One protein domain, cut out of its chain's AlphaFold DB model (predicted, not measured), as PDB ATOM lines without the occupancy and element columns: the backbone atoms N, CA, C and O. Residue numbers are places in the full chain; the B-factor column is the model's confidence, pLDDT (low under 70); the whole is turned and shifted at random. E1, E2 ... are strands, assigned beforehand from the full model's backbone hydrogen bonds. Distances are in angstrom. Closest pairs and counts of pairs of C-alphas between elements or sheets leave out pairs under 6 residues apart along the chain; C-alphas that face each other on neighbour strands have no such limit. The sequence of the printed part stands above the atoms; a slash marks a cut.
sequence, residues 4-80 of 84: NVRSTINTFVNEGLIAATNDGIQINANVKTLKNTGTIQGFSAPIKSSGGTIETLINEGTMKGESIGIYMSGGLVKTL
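AT A GLANCE: This is residues 4 to 80 of the 84 residues of an uncharacterized protein of Campylobacter jejuni (UniProt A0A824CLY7). The chain is wound in stacked turns, a short three-sided solenoid: E1, E2 and E3 lie in one turn, E4, E5 and E6 in the next, E7 and E8 in a third, and E9 adds a last strand beside E7. Like sides stack into walls: the widest is the parallel sheet E1, E4, E7, E9, the second the parallel sheet E2, E5, E8, and the third the short parallel pair E3 and E6, lengthened by short pairings at residues 4 to 5 and 71 to 72. The printed part has 77 residues with nine named strands, E1 to E9 in order along the chain, and no named helix; the class is all strand. The whole is compact and rounded, with a radius of gyration of the C-alphas of 10.8 A and spans of 25 by 23 by 19 A.

HOW THE PARTS SIT: The largest sheet runs E1, residues 9 to 14, E4, residues 31 to 36, E7, residues 53 to 59, and E9, residues 76 to 80, and is twisted. E1 and E4 are parallel at 8 degrees, with N 12 and O 33 2.8 A apart, within hydrogen-bond range. E4 and E7 are parallel at 18 degrees, with N 34 and O 56 at 2.9 A. E7 and E9 are parallel at 32 degrees, with N 54 and O 76 at 2.9 A. E1 runs on into E2, residues 17 to 20, across a break of 2 residues, at 99 degrees. E2 and E5, residues 39 to 42, are parallel at 1 degree, with N 18 and O 39 at 2.8 A. E5 and E8, residues 62 to 65, are parallel at 5 degrees, with N 40 and O 62 at 2.8 A. E3, residues 25 to 27, and E6, residues 47 to 49, are parallel at 19 degrees, with N 27 and O 48 at 2.8 A. Residues 4 to 5 pair in parallel with residues 26 to 27 of E3, and residues 48 to 49 of E6 with residues 71 to 72. E1 and E3 are apart, and E6 and E8 only just apart, their closest C-alphas 8.2 A from each other.

IN THESE COORDINATES: E1 begins with C-alpha 9 at (-10.552, 2.231, -40.325) and is 13.8 A long from first to last C-alpha; E4 is 13.1 A long. E7, the longest strand by residues, measures 16.2 A from C-alpha 53 at (-15.677, -6.931, -39.382). E2, E5 and E8 measure 9.7, 10.0 and 9.8 A, and E3 and E6 6.5 and 6.7 A. E9, 10.3 A long, ends with C-alpha 80 at (-16.644, -10.126, -50.899).

THE WHOLE: The C-alphas of Asn 10 and Ser 67, the two farthest apart, are 28.5 A from each other. The printed part, residues 4 to 80, has no cut. The links from E1 through to E8 are tight; that from E8 to E9, 10 residues, is short, and no link is long. The mean pLDDT of the printed part is 97.1, and no printed residue is under 70.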
ATOM      1  N   ASN A   4      -1.431  -5.539 -38.910       96.69
ATOM      2  CA  ASN A   4      -2.405  -5.729 -37.834       96.69
ATOM      3  C   ASN A   4      -3.319  -4.502 -37.702       96.69
ATOM      4  O   ASN A   4      -2.871  -3.432 -37.294       96.69
ATOM      5  N   VAL A   5      -4.605  -4.665 -38.013       97.38
ATOM      6  CA  VAL A   5      -5.616  -3.611 -37.883       97.38
ATOM      7  C   VAL A   5      -6.252  -3.686 -36.496       97.38
ATOM      8  O   VAL A   5      -7.054  -4.580 -36.221       97.38
ATOM      9  N   ARG A   6      -5.894  -2.740 -35.618       96.50
ATOM     10  CA  ARG A   6      -6.320  -2.700 -34.201       96.50
ATOM     11  C   ARG A   6      -7.299  -1.572 -33.859       96.50
ATOM     12  O   ARG A   6      -7.729  -1.463 -32.716       96.50
ATOM     13  N   SER A   7      -7.653  -0.736 -34.828       97.44
ATOM     14  CA  SER A   7      -8.621   0.351 -34.670       97.44
ATOM     15  C   SER A   7      -9.534   0.399 -35.884       97.44
ATOM     16  O   SER A   7      -9.162  -0.096 -36.950       97.44
ATOM     17  N   THR A   8     -10.728   0.970 -35.723       97.69
ATOM     18  CA  THR A   8     -11.661   1.107 -36.840       97.69
ATOM     19  C   THR A   8     -11.056   1.995 -37.920       97.69
ATOM     20  O   THR A   8     -10.629   3.114 -37.638       97.69
ATOM     21  N   ILE A   9     -11.041   1.504 -39.155       97.31
ATOM     22  CA  ILE A   9     -10.552   2.231 -40.325       97.31
ATOM     23  C   ILE A   9     -11.629   2.274 -41.407       97.31
ATOM     24  O   ILE A   9     -12.342   1.298 -41.653       97.31
ATOM     25  N   ASN A  10     -11.744   3.414 -42.084       98.56
ATOM     26  CA  ASN A  10     -12.694   3.549 -43.186       98.56
ATOM     27  C   ASN A  10     -12.187   2.841 -44.445       98.56
ATOM     28  O   ASN A  10     -12.914   2.067 -45.063       98.56
ATOM     29  N   THR A  11     -10.932   3.069 -44.816       98.31
ATOM     30  CA  THR A  11     -10.381   2.538 -46.062       98.31
ATOM     31  C   THR A  11      -8.980   2.000 -45.829       98.31
ATOM     32  O   THR A  11      -8.128   2.690 -45.277       98.31
ATOM     33  N   PHE A  12      -8.758   0.766 -46.268       98.38
ATOM     34  CA  PHE A  12      -7.457   0.130 -46.378       98.38
ATOM     35  C   PHE A  12      -7.207  -0.184 -47.852       98.38
ATOM     36  O   PHE A  12      -8.027  -0.863 -48.471       98.38
ATOM     37  N   VAL A  13      -6.093   0.286 -48.408       98.56
ATOM     38  CA  VAL A  13      -5.706   0.003 -49.795       98.56
ATOM     39  C   VAL A  13      -4.347  -0.680 -49.801       98.56
ATOM     40  O   VAL A  13      -3.398  -0.170 -49.209       98.56
ATOM     41  N   ASN A  14      -4.256  -1.823 -50.479       98.62
ATOM     42  CA  ASN A  14      -2.987  -2.435 -50.848       98.62
ATOM     43  C   ASN A  14      -2.802  -2.398 -52.367       98.62
ATOM     44  O   ASN A  14      -3.522  -3.085 -53.090       98.62
ATOM     45  N   GLU A  15      -1.799  -1.651 -52.822       98.69
ATOM     46  CA  GLU A  15      -1.377  -1.587 -54.234       98.69
ATOM     47  C   GLU A  15      -0.006  -2.245 -54.463       98.69
ATOM     48  O   GLU A  15       0.458  -2.350 -55.594       98.69
ATOM     49  N   GLY A  16       0.650  -2.695 -53.387       98.38
ATOM     50  CA  GLY A  16       1.974  -3.309 -53.410       98.38
ATOM     51  C   GLY A  16       1.962  -4.751 -52.905       98.38
ATOM     52  O   GLY A  16       0.958  -5.458 -52.993       98.38
ATOM     53  N   LEU A  17       3.098  -5.194 -52.366       98.25
ATOM     54  CA  LEU A  17       3.245  -6.516 -51.762       98.25
ATOM     55  C   LEU A  17       3.133  -6.428 -50.235       98.25
ATOM     56  O   LEU A  17       3.983  -5.830 -49.578       98.25
ATOM     57  N   ILE A  18       2.142  -7.113 -49.671       98.44
ATOM     58  CA  ILE A  18       2.105  -7.498 -48.260       98.44
ATOM     59  C   ILE A  18       2.410  -8.990 -48.207       98.44
ATOM     60  O   ILE A  18       1.569  -9.799 -48.583       98.44
ATOM     61  N   ALA A  19       3.596  -9.368 -47.736       96.62
ATOM     62  CA  ALA A  19       3.984 -10.765 -47.566       96.62
ATOM     63  C   ALA A  19       4.349 -11.048 -46.109       96.62
ATOM     64  O   ALA A  19       5.079 -10.280 -45.481       96.62
ATOM     65  N   ALA A  20       3.856 -12.159 -45.568       96.44
ATOM     66  CA  ALA A  20       4.149 -12.581 -44.207       96.44
ATOM     67  C   ALA A  20       4.265 -14.102 -44.087       96.44
ATOM     68  O   ALA A  20       3.555 -14.860 -44.742       96.44
ATOM     69  N   THR A  21       5.111 -14.552 -43.160       94.56
ATOM     70  CA  THR A  21       5.335 -15.978 -42.867       94.56
ATOM     71  C   THR A  21       4.190 -16.648 -42.101       94.56
ATOM     72  O   THR A  21       4.221 -17.856 -41.909       94.56
ATOM     73  N   ASN A  22       3.185 -15.890 -41.652       95.31
ATOM     74  CA  ASN A  22       1.975 -16.416 -41.012       95.31
ATOM     75  C   ASN A  22       0.732 -15.818 -41.694       95.31
ATOM     76  O   ASN A  22       0.469 -16.161 -42.839       95.31
ATOM     77  N   ASP A  23       0.003 -14.899 -41.058       97.12
ATOM     78  CA  ASP A  23      -1.117 -14.202 -41.703       97.12
ATOM     79  C   ASP A  23      -0.644 -12.964 -42.483       97.12
ATOM     80  O   ASP A  23       0.184 -12.205 -41.975       97.12
ATOM     81  N   GLY A  24      -1.187 -12.700 -43.671       97.94
ATOM     82  CA  GLY A  24      -0.915 -11.456 -44.404       97.94
ATOM     83  C   GLY A  24      -1.398 -10.242 -43.604       97.94
ATOM     84  O   GLY A  24      -0.598  -9.441 -43.111       97.94
ATOM     85  N   ILE A  25      -2.711 -10.160 -43.392       98.06
ATOM     86  CA  ILE A  25      -3.382  -9.122 -42.608       98.06
ATOM     87  C   ILE A  25      -4.188  -9.776 -41.485       98.06
ATOM     88  O   ILE A  25      -5.029 -10.636 -41.751       98.06
ATOM     89  N   GLN A  26      -3.988  -9.330 -40.242       97.25
ATOM     90  CA  GLN A  26      -4.898  -9.637 -39.141       97.25
ATOM     91  C   GLN A  26      -5.858  -8.473 -38.872       97.25
ATOM     92  O   GLN A  26      -5.441  -7.325 -38.713       97.25
ATOM     93  N   ILE A  27      -7.147  -8.789 -38.783       97.88
ATOM     94  CA  ILE A  27      -8.245  -7.854 -38.561       97.88
ATOM     95  C   ILE A  27      -8.798  -8.064 -37.147       97.88
ATOM     96  O   ILE A  27      -9.440  -9.073 -36.852       97.88
ATOM     97  N   ASN A  28      -8.534  -7.096 -36.269       96.50
ATOM     98  CA  ASN A  28      -8.979  -7.087 -34.871       96.50
ATOM     99  C   ASN A  28      -9.924  -5.906 -34.559       96.50
ATOM    100  O   ASN A  28     -10.307  -5.707 -33.411       96.50
ATOM    101  N   ALA A  29     -10.294  -5.120 -35.572       97.12
ATOM    102  CA  ALA A  29     -11.247  -4.013 -35.502       97.12
ATOM    103  C   ALA A  29     -12.007  -3.879 -36.836       97.12
ATOM    104  O   ALA A  29     -11.758  -4.642 -37.771       97.12
ATOM    105  N   ASN A  30     -12.944  -2.933 -36.929       97.81
ATOM    106  CA  ASN A  30     -13.799  -2.802 -38.109       97.81
ATOM    107  C   ASN A  30     -13.087  -2.098 -39.272       97.81
ATOM    108  O   ASN A  30     -12.443  -1.066 -39.100       97.81
ATOM    109  N   VAL A  31     -13.258  -2.635 -40.476       98.56
ATOM    110  CA  VAL A  31     -12.790  -2.055 -41.733       98.56
ATOM    111  C   VAL A  31     -13.994  -1.863 -42.634       98.56
ATOM    112  O   VAL A  31     -14.653  -2.836 -42.992       98.56
ATOM    113  N   LYS A  32     -14.290  -0.627 -43.035       98.75
ATOM    114  CA  LYS A  32     -15.398  -0.404 -43.971       98.75
ATOM    115  C   LYS A  32     -15.050  -0.924 -45.367       98.75
ATOM    116  O   LYS A  32     -15.774  -1.747 -45.917       98.75
ATOM    117  N   THR A  33     -13.907  -0.536 -45.921       98.81
ATOM    118  CA  THR A  33     -13.457  -1.043 -47.225       98.81
ATOM    119  C   THR A  33     -12.004  -1.483 -47.173       98.81
ATOM    120  O   THR A  33     -11.126  -0.683 -46.861       98.81
ATOM    121  N   LEU A  34     -11.750  -2.746 -47.515       98.69
ATOM    122  CA  LEU A  34     -10.419  -3.271 -47.806       98.69
ATOM    123  C   LEU A  34     -10.334  -3.514 -49.312       98.69
ATOM    124  O   LEU A  34     -11.041  -4.375 -49.833       98.69
ATOM    125  N   LYS A  35      -9.486  -2.754 -50.006       98.81
ATOM    126  CA  LYS A  35      -9.224  -2.914 -51.437       98.81
ATOM    127  C   LYS A  35      -7.815  -3.459 -51.656       98.81
ATOM    128  O   LYS A  35      -6.846  -2.861 -51.198       98.81
ATOM    129  N   ASN A  36      -7.706  -4.563 -52.385       98.69
ATOM    130  CA  ASN A  36      -6.439  -5.128 -52.828       98.69
ATOM    131  C   ASN A  36      -6.340  -5.068 -54.357       98.69
ATOM    132  O   ASN A  36      -7.098  -5.753 -55.036       98.69
ATOM    133  N   THR A  37      -5.411  -4.271 -54.880       98.69
ATOM    134  CA  THR A  37      -4.980  -4.282 -56.294       98.69
ATOM    135  C   THR A  37      -3.576  -4.867 -56.455       98.69
ATOM    136  O   THR A  37      -3.213  -5.278 -57.551       98.69
ATOM    137  N   GLY A  38      -2.801  -4.939 -55.369       98.69
ATOM    138  CA  GLY A  38      -1.504  -5.609 -55.319       98.69
ATOM    139  C   GLY A  38      -1.597  -7.081 -54.905       98.69
ATOM    140  O   GLY A  38      -2.525  -7.813 -55.262       98.69
ATOM    141  N   THR A  39      -0.622  -7.537 -54.120       98.44
ATOM    142  CA  THR A  39      -0.558  -8.903 -53.589       98.44
ATOM    143  C   THR A  39      -0.595  -8.904 -52.068       98.44
ATOM    144  O   THR A  39       0.205  -8.231 -51.421       98.44
ATOM    145  N   ILE A  40      -1.474  -9.724 -51.497       98.56
ATOM    146  CA  ILE A  40      -1.454 -10.089 -50.081       98.56
ATOM    147  C   ILE A  40      -1.131 -11.577 -50.000       98.56
ATOM    148  O   ILE A  40      -1.899 -12.407 -50.481       98.56
ATOM    149  N   GLN A  41      -0.007 -11.920 -49.383       97.75
ATOM    150  CA  GLN A  41       0.449 -13.288 -49.187       97.75
ATOM    151  C   GLN A  41       0.649 -13.574 -47.699       97.75
ATOM    152  O   GLN A  41       1.423 -12.902 -47.014       97.75
ATOM    153  N   GLY A  42      -0.028 -14.604 -47.205       97.12
ATOM    154  CA  GLY A  42       0.217 -15.180 -45.887       97.12
ATOM    155  C   GLY A  42       0.381 -16.688 -46.007       97.12
ATOM    156  O   GLY A  42      -0.345 -17.323 -46.763       97.12
ATOM    157  N   PHE A  43       1.314 -17.284 -45.270       94.31
ATOM    158  CA  PHE A  43       1.423 -18.741 -45.209       94.31
ATOM    159  C   PHE A  43       0.125 -19.390 -44.694       94.31
ATOM    160  O   PHE A  43      -0.405 -20.299 -45.328       94.31
ATOM    161  N   SER A  44      -0.432 -18.894 -43.581       95.75
ATOM    162  CA  SER A  44      -1.694 -19.423 -43.048       95.75
ATOM    163  C   SER A  44      -2.880 -18.905 -43.858       95.75
ATOM    164  O   SER A  44      -3.556 -19.690 -44.521       95.75
ATOM    165  N   ALA A  45      -3.090 -17.587 -43.852       97.38
ATOM    166  CA  ALA A  45      -4.096 -16.921 -44.667       97.38
ATOM    167  C   ALA A  45      -3.628 -15.518 -45.083       97.38
ATOM    168  O   ALA A  45      -2.957 -14.840 -44.303       97.38
ATOM    169  N   PRO A  46      -4.006 -15.010 -46.266       97.88
ATOM    170  CA  PRO A  46      -3.749 -13.625 -46.640       97.88
ATOM    171  C   PRO A  46      -4.544 -12.662 -45.748       97.88
ATOM    172  O   PRO A  46      -4.037 -11.599 -45.401       97.88
ATOM    173  N   ILE A  47      -5.748 -13.043 -45.308       97.88
ATOM    174  CA  ILE A  47      -6.544 -12.297 -44.328       97.88
ATOM    175  C   ILE A  47      -7.033 -13.249 -43.240       97.88
ATOM    176  O   ILE A  47      -7.651 -14.276 -43.529       97.88
ATOM    177  N   LYS A  48      -6.821 -12.845 -41.987       97.12
ATOM    178  CA  LYS A  48      -7.389 -13.457 -40.789       97.12
ATOM    179  C   LYS A  48      -8.170 -12.420 -39.997       97.12
ATOM    180  O   LYS A  48      -7.590 -11.429 -39.568       97.12
ATOM    181  N   SER A  49      -9.449 -12.656 -39.728       96.81
ATOM    182  CA  SER A  49     -10.171 -11.882 -38.712       96.81
ATOM    183  C   SER A  49     -10.392 -12.701 -37.453       96.81
ATOM    184  O   SER A  49     -10.896 -13.821 -37.531       96.81
ATOM    185  N   SER A  50     -10.029 -12.125 -36.305       93.12
ATOM    186  CA  SER A  50     -10.221 -12.722 -34.976       93.12
ATOM    187  C   SER A  50     -11.333 -12.042 -34.158       93.12
ATOM    188  O   SER A  50     -11.461 -12.286 -32.963       93.12
ATOM    189  N   GLY A  51     -12.107 -11.148 -34.783       92.69
ATOM    190  CA  GLY A  51     -13.131 -10.349 -34.098       92.69
ATOM    191  C   GLY A  51     -13.573  -9.098 -34.858       92.69
ATOM    192  O   GLY A  51     -14.652  -8.569 -34.613       92.69
ATOM    193  N   GLY A  52     -12.758  -8.608 -35.797       95.81
ATOM    194  CA  GLY A  52     -13.108  -7.432 -36.590       95.81
ATOM    195  C   GLY A  52     -14.005  -7.755 -37.788       95.81
ATOM    196  O   GLY A  52     -13.945  -8.840 -38.372       95.81
ATOM    197  N   THR A  53     -14.841  -6.799 -38.182       97.06
ATOM    198  CA  THR A  53     -15.677  -6.931 -39.382       97.06
ATOM    199  C   THR A  53     -15.050  -6.188 -40.551       97.06
ATOM    200  O   THR A  53     -14.718  -5.015 -40.416       97.06
ATOM    201  N   ILE A  54     -14.947  -6.835 -41.711       98.56
ATOM    202  CA  ILE A  54     -14.745  -6.131 -42.981       98.56
ATOM    203  C   ILE A  54     -16.120  -5.960 -43.630       98.56
ATOM    204  O   ILE A  54     -16.786  -6.950 -43.935       98.56
ATOM    205  N   GLU A  55     -16.579  -4.729 -43.852       98.69
ATOM    206  CA  GLU A  55     -17.862  -4.528 -44.537       98.69
ATOM    207  C   GLU A  55     -17.753  -4.874 -46.021       98.69
ATOM    208  O   GLU A  55     -18.572  -5.622 -46.548       98.69
ATOM    209  N   THR A  56     -16.717  -4.390 -46.702       98.81
ATOM    210  CA  THR A  56     -16.480  -4.718 -48.109       98.81
ATOM    211  C   THR A  56     -15.019  -5.067 -48.338       98.81
ATOM    212  O   THR A  56     -14.132  -4.233 -48.159       98.81
ATOM    213  N   LEU A  57     -14.781  -6.306 -48.758       98.56
ATOM    214  CA  LEU A  57     -13.496  -6.782 -49.250       98.56
ATOM    215  C   LEU A  57     -13.544  -6.821 -50.779       98.56
ATOM    216  O   LEU A  57     -14.332  -7.566 -51.358       98.56
ATOM    217  N   ILE A  58     -12.705  -6.015 -51.421       98.81
ATOM    218  CA  ILE A  58     -12.562  -5.945 -52.875       98.81
ATOM    219  C   ILE A  58     -11.181  -6.480 -53.233       98.81
ATOM    220  O   ILE A  58     -10.175  -5.849 -52.911       98.81
ATOM    221  N   ASN A  59     -11.133  -7.618 -53.918       98.50
ATOM    222  CA  ASN A  59      -9.903  -8.148 -54.481       98.50
ATOM    223  C   ASN A  59      -9.904  -8.006 -56.006       98.50
ATOM    224  O   ASN A  59     -10.673  -8.667 -56.698       98.50
ATOM    225  N   GLU A  60      -9.028  -7.143 -56.509       98.69
ATOM    226  CA  GLU A  60      -8.710  -6.943 -57.930       98.69
ATOM    227  C   GLU A  60      -7.264  -7.370 -58.253       98.69
ATOM    228  O   GLU A  60      -6.851  -7.303 -59.404       98.69
ATOM    229  N   GLY A  61      -6.503  -7.800 -57.241       98.38
ATOM    230  CA  GLY A  61      -5.161  -8.364 -57.369       98.38
ATOM    231  C   GLY A  61      -5.096  -9.791 -56.819       98.38
ATOM    232  O   GLY A  61      -6.044 -10.566 -56.929       98.38
ATOM    233  N   THR A  62      -3.983 -10.153 -56.183       97.88
ATOM    234  CA  THR A  62      -3.764 -11.515 -55.672       97.88
ATOM    235  C   THR A  62      -3.913 -11.584 -54.154       97.88
ATOM    236  O   THR A  62      -3.237 -10.859 -53.426       97.88
ATOM    237  N   MET A  63      -4.726 -12.520 -53.662       97.75
ATOM    238  CA  MET A  63      -4.739 -12.932 -52.254       97.75
ATOM    239  C   MET A  63      -4.322 -14.397 -52.166       97.75
ATOM    240  O   MET A  63      -5.070 -15.284 -52.569       97.75
ATOM    241  N   LYS A  64      -3.119 -14.651 -51.652       96.12
ATOM    242  CA  LYS A  64      -2.524 -15.986 -51.610       96.12
ATOM    243  C   LYS A  64      -2.361 -16.474 -50.174       96.12
ATOM    244  O   LYS A  64      -1.604 -15.897 -49.394       96.12
ATOM    245  N   GLY A  65      -3.059 -17.558 -49.856       95.19
ATOM    246  CA  GLY A  65      -2.845 -18.369 -48.662       95.19
ATOM    247  C   GLY A  65      -2.304 -19.732 -49.051       95.19
ATOM    248  O   GLY A  65      -2.860 -20.336 -49.963       95.19
ATOM    249  N   GLU A  66      -1.251 -20.222 -48.393       91.56
ATOM    250  CA  GLU A  66      -0.777 -21.596 -48.645       91.56
ATOM    251  C   GLU A  66      -1.713 -22.629 -47.998       91.56
ATOM    252  O   GLU A  66      -1.896 -23.719 -48.529       91.56
ATOM    253  N   SER A  67      -2.344 -22.282 -46.868       93.12
ATOM    254  CA  SER A  67      -3.290 -23.164 -46.172       93.12
ATOM    255  C   SER A  67      -4.755 -22.752 -46.345       93.12
ATOM    256  O   SER A  67      -5.604 -23.614 -46.567       93.12
ATOM    257  N   ILE A  68      -5.077 -21.459 -46.223       95.06
ATOM    258  CA  ILE A  68      -6.460 -20.956 -46.188       95.06
ATOM    259  C   ILE A  68      -6.582 -19.672 -47.016       95.06
ATOM    260  O   ILE A  68      -5.779 -18.757 -46.872       95.06
ATOM    261  N   GLY A  69      -7.626 -19.565 -47.846       93.50
ATOM    262  CA  GLY A  69      -7.874 -18.376 -48.672       93.50
ATOM    263  C   GLY A  69      -8.290 -17.138 -47.870       93.50
ATOM    264  O   GLY A  69      -7.692 -16.083 -48.010       93.50
ATOM    265  N   ILE A  70      -9.304 -17.239 -47.010       95.31
ATOM    266  CA  ILE A  70      -9.705 -16.178 -46.072       95.31
ATOM    267  C   ILE A  70     -10.137 -16.865 -44.777       95.31
ATOM    268  O   ILE A  70     -11.006 -17.733 -44.807       95.31
ATOM    269  N   TYR A  71      -9.547 -16.484 -43.644       96.62
ATOM    270  CA  TYR A  71      -9.845 -17.097 -42.352       96.62
ATOM    271  C   TYR A  71     -10.650 -16.149 -41.458       96.62
ATOM    272  O   TYR A  71     -10.205 -15.051 -41.129       96.62
ATOM    273  N   MET A  72     -11.840 -16.576 -41.035       96.50
ATOM    274  CA  MET A  72     -12.727 -15.803 -40.164       96.50
ATOM    275  C   MET A  72     -13.016 -16.607 -38.900       96.50
ATOM    276  O   MET A  72     -13.602 -17.685 -38.960       96.50
ATOM    277  N   SER A  73     -12.593 -16.086 -37.752       93.25
ATOM    278  CA  SER A  73     -12.812 -16.685 -36.437       93.25
ATOM    279  C   SER A  73     -13.276 -15.591 -35.480       93.25
ATOM    280  O   SER A  73     -12.480 -14.804 -34.995       93.25
ATOM    281  N   GLY A  74     -14.587 -15.462 -35.279       91.50
ATOM    282  CA  GLY A  74     -15.170 -14.389 -34.458       91.50
ATOM    283  C   GLY A  74     -15.337 -13.039 -35.169       91.50
ATOM    284  O   GLY A  74     -15.973 -12.148 -34.620       91.50
ATOM    285  N   GLY A  75     -14.822 -12.893 -36.393       94.38
ATOM    286  CA  GLY A  75     -15.133 -11.784 -37.301       94.38
ATOM    287  C   GLY A  75     -15.893 -12.251 -38.544       94.38
ATOM    288  O   GLY A  75     -16.175 -13.440 -38.694       94.38
ATOM    289  N   LEU A  76     -16.203 -11.325 -39.454       95.56
ATOM    290  CA  LEU A  76     -16.843 -11.647 -40.733       95.56
ATOM    291  C   LEU A  76     -16.473 -10.658 -41.843       95.56
ATOM    292  O   LEU A  76     -16.093  -9.515 -41.585       95.56
ATOM    293  N   VAL A  77     -16.650 -11.102 -43.088       97.81
ATOM    294  CA  VAL A  77     -16.687 -10.249 -44.283       97.81
ATOM    295  C   VAL A  77     -18.142 -10.166 -44.731       97.81
ATOM    296  O   VAL A  77     -18.721 -11.201 -45.054       97.81
ATOM    297  N   LYS A  78     -18.749  -8.971 -44.741       98.25
ATOM    298  CA  LYS A  78     -20.164  -8.831 -45.154       98.25
ATOM    299  C   LYS A  78     -20.318  -8.994 -46.662       98.25
ATOM    300  O   LYS A  78     -21.254  -9.631 -47.133       98.25
ATOM    301  N   THR A  79     -19.407  -8.399 -47.421       98.56
ATOM    302  CA  THR A  79     -19.410  -8.458 -48.880       98.56
ATOM    303  C   THR A  79     -18.003  -8.731 -49.381       98.56
ATOM    304  O   THR A  79     -17.069  -7.997 -49.059       98.56
ATOM    305  N   LEU A  80     -17.866  -9.783 -50.184       97.88
ATOM    306  CA  LEU A  80     -16.644 -10.126 -50.899       97.88
ATOM    307  C   LEU A  80     -16.884  -9.944 -52.399       97.88
ATOM    308  O   LEU A  80     -17.771 -10.576 -52.966       97.88
TER     309      LEU A  80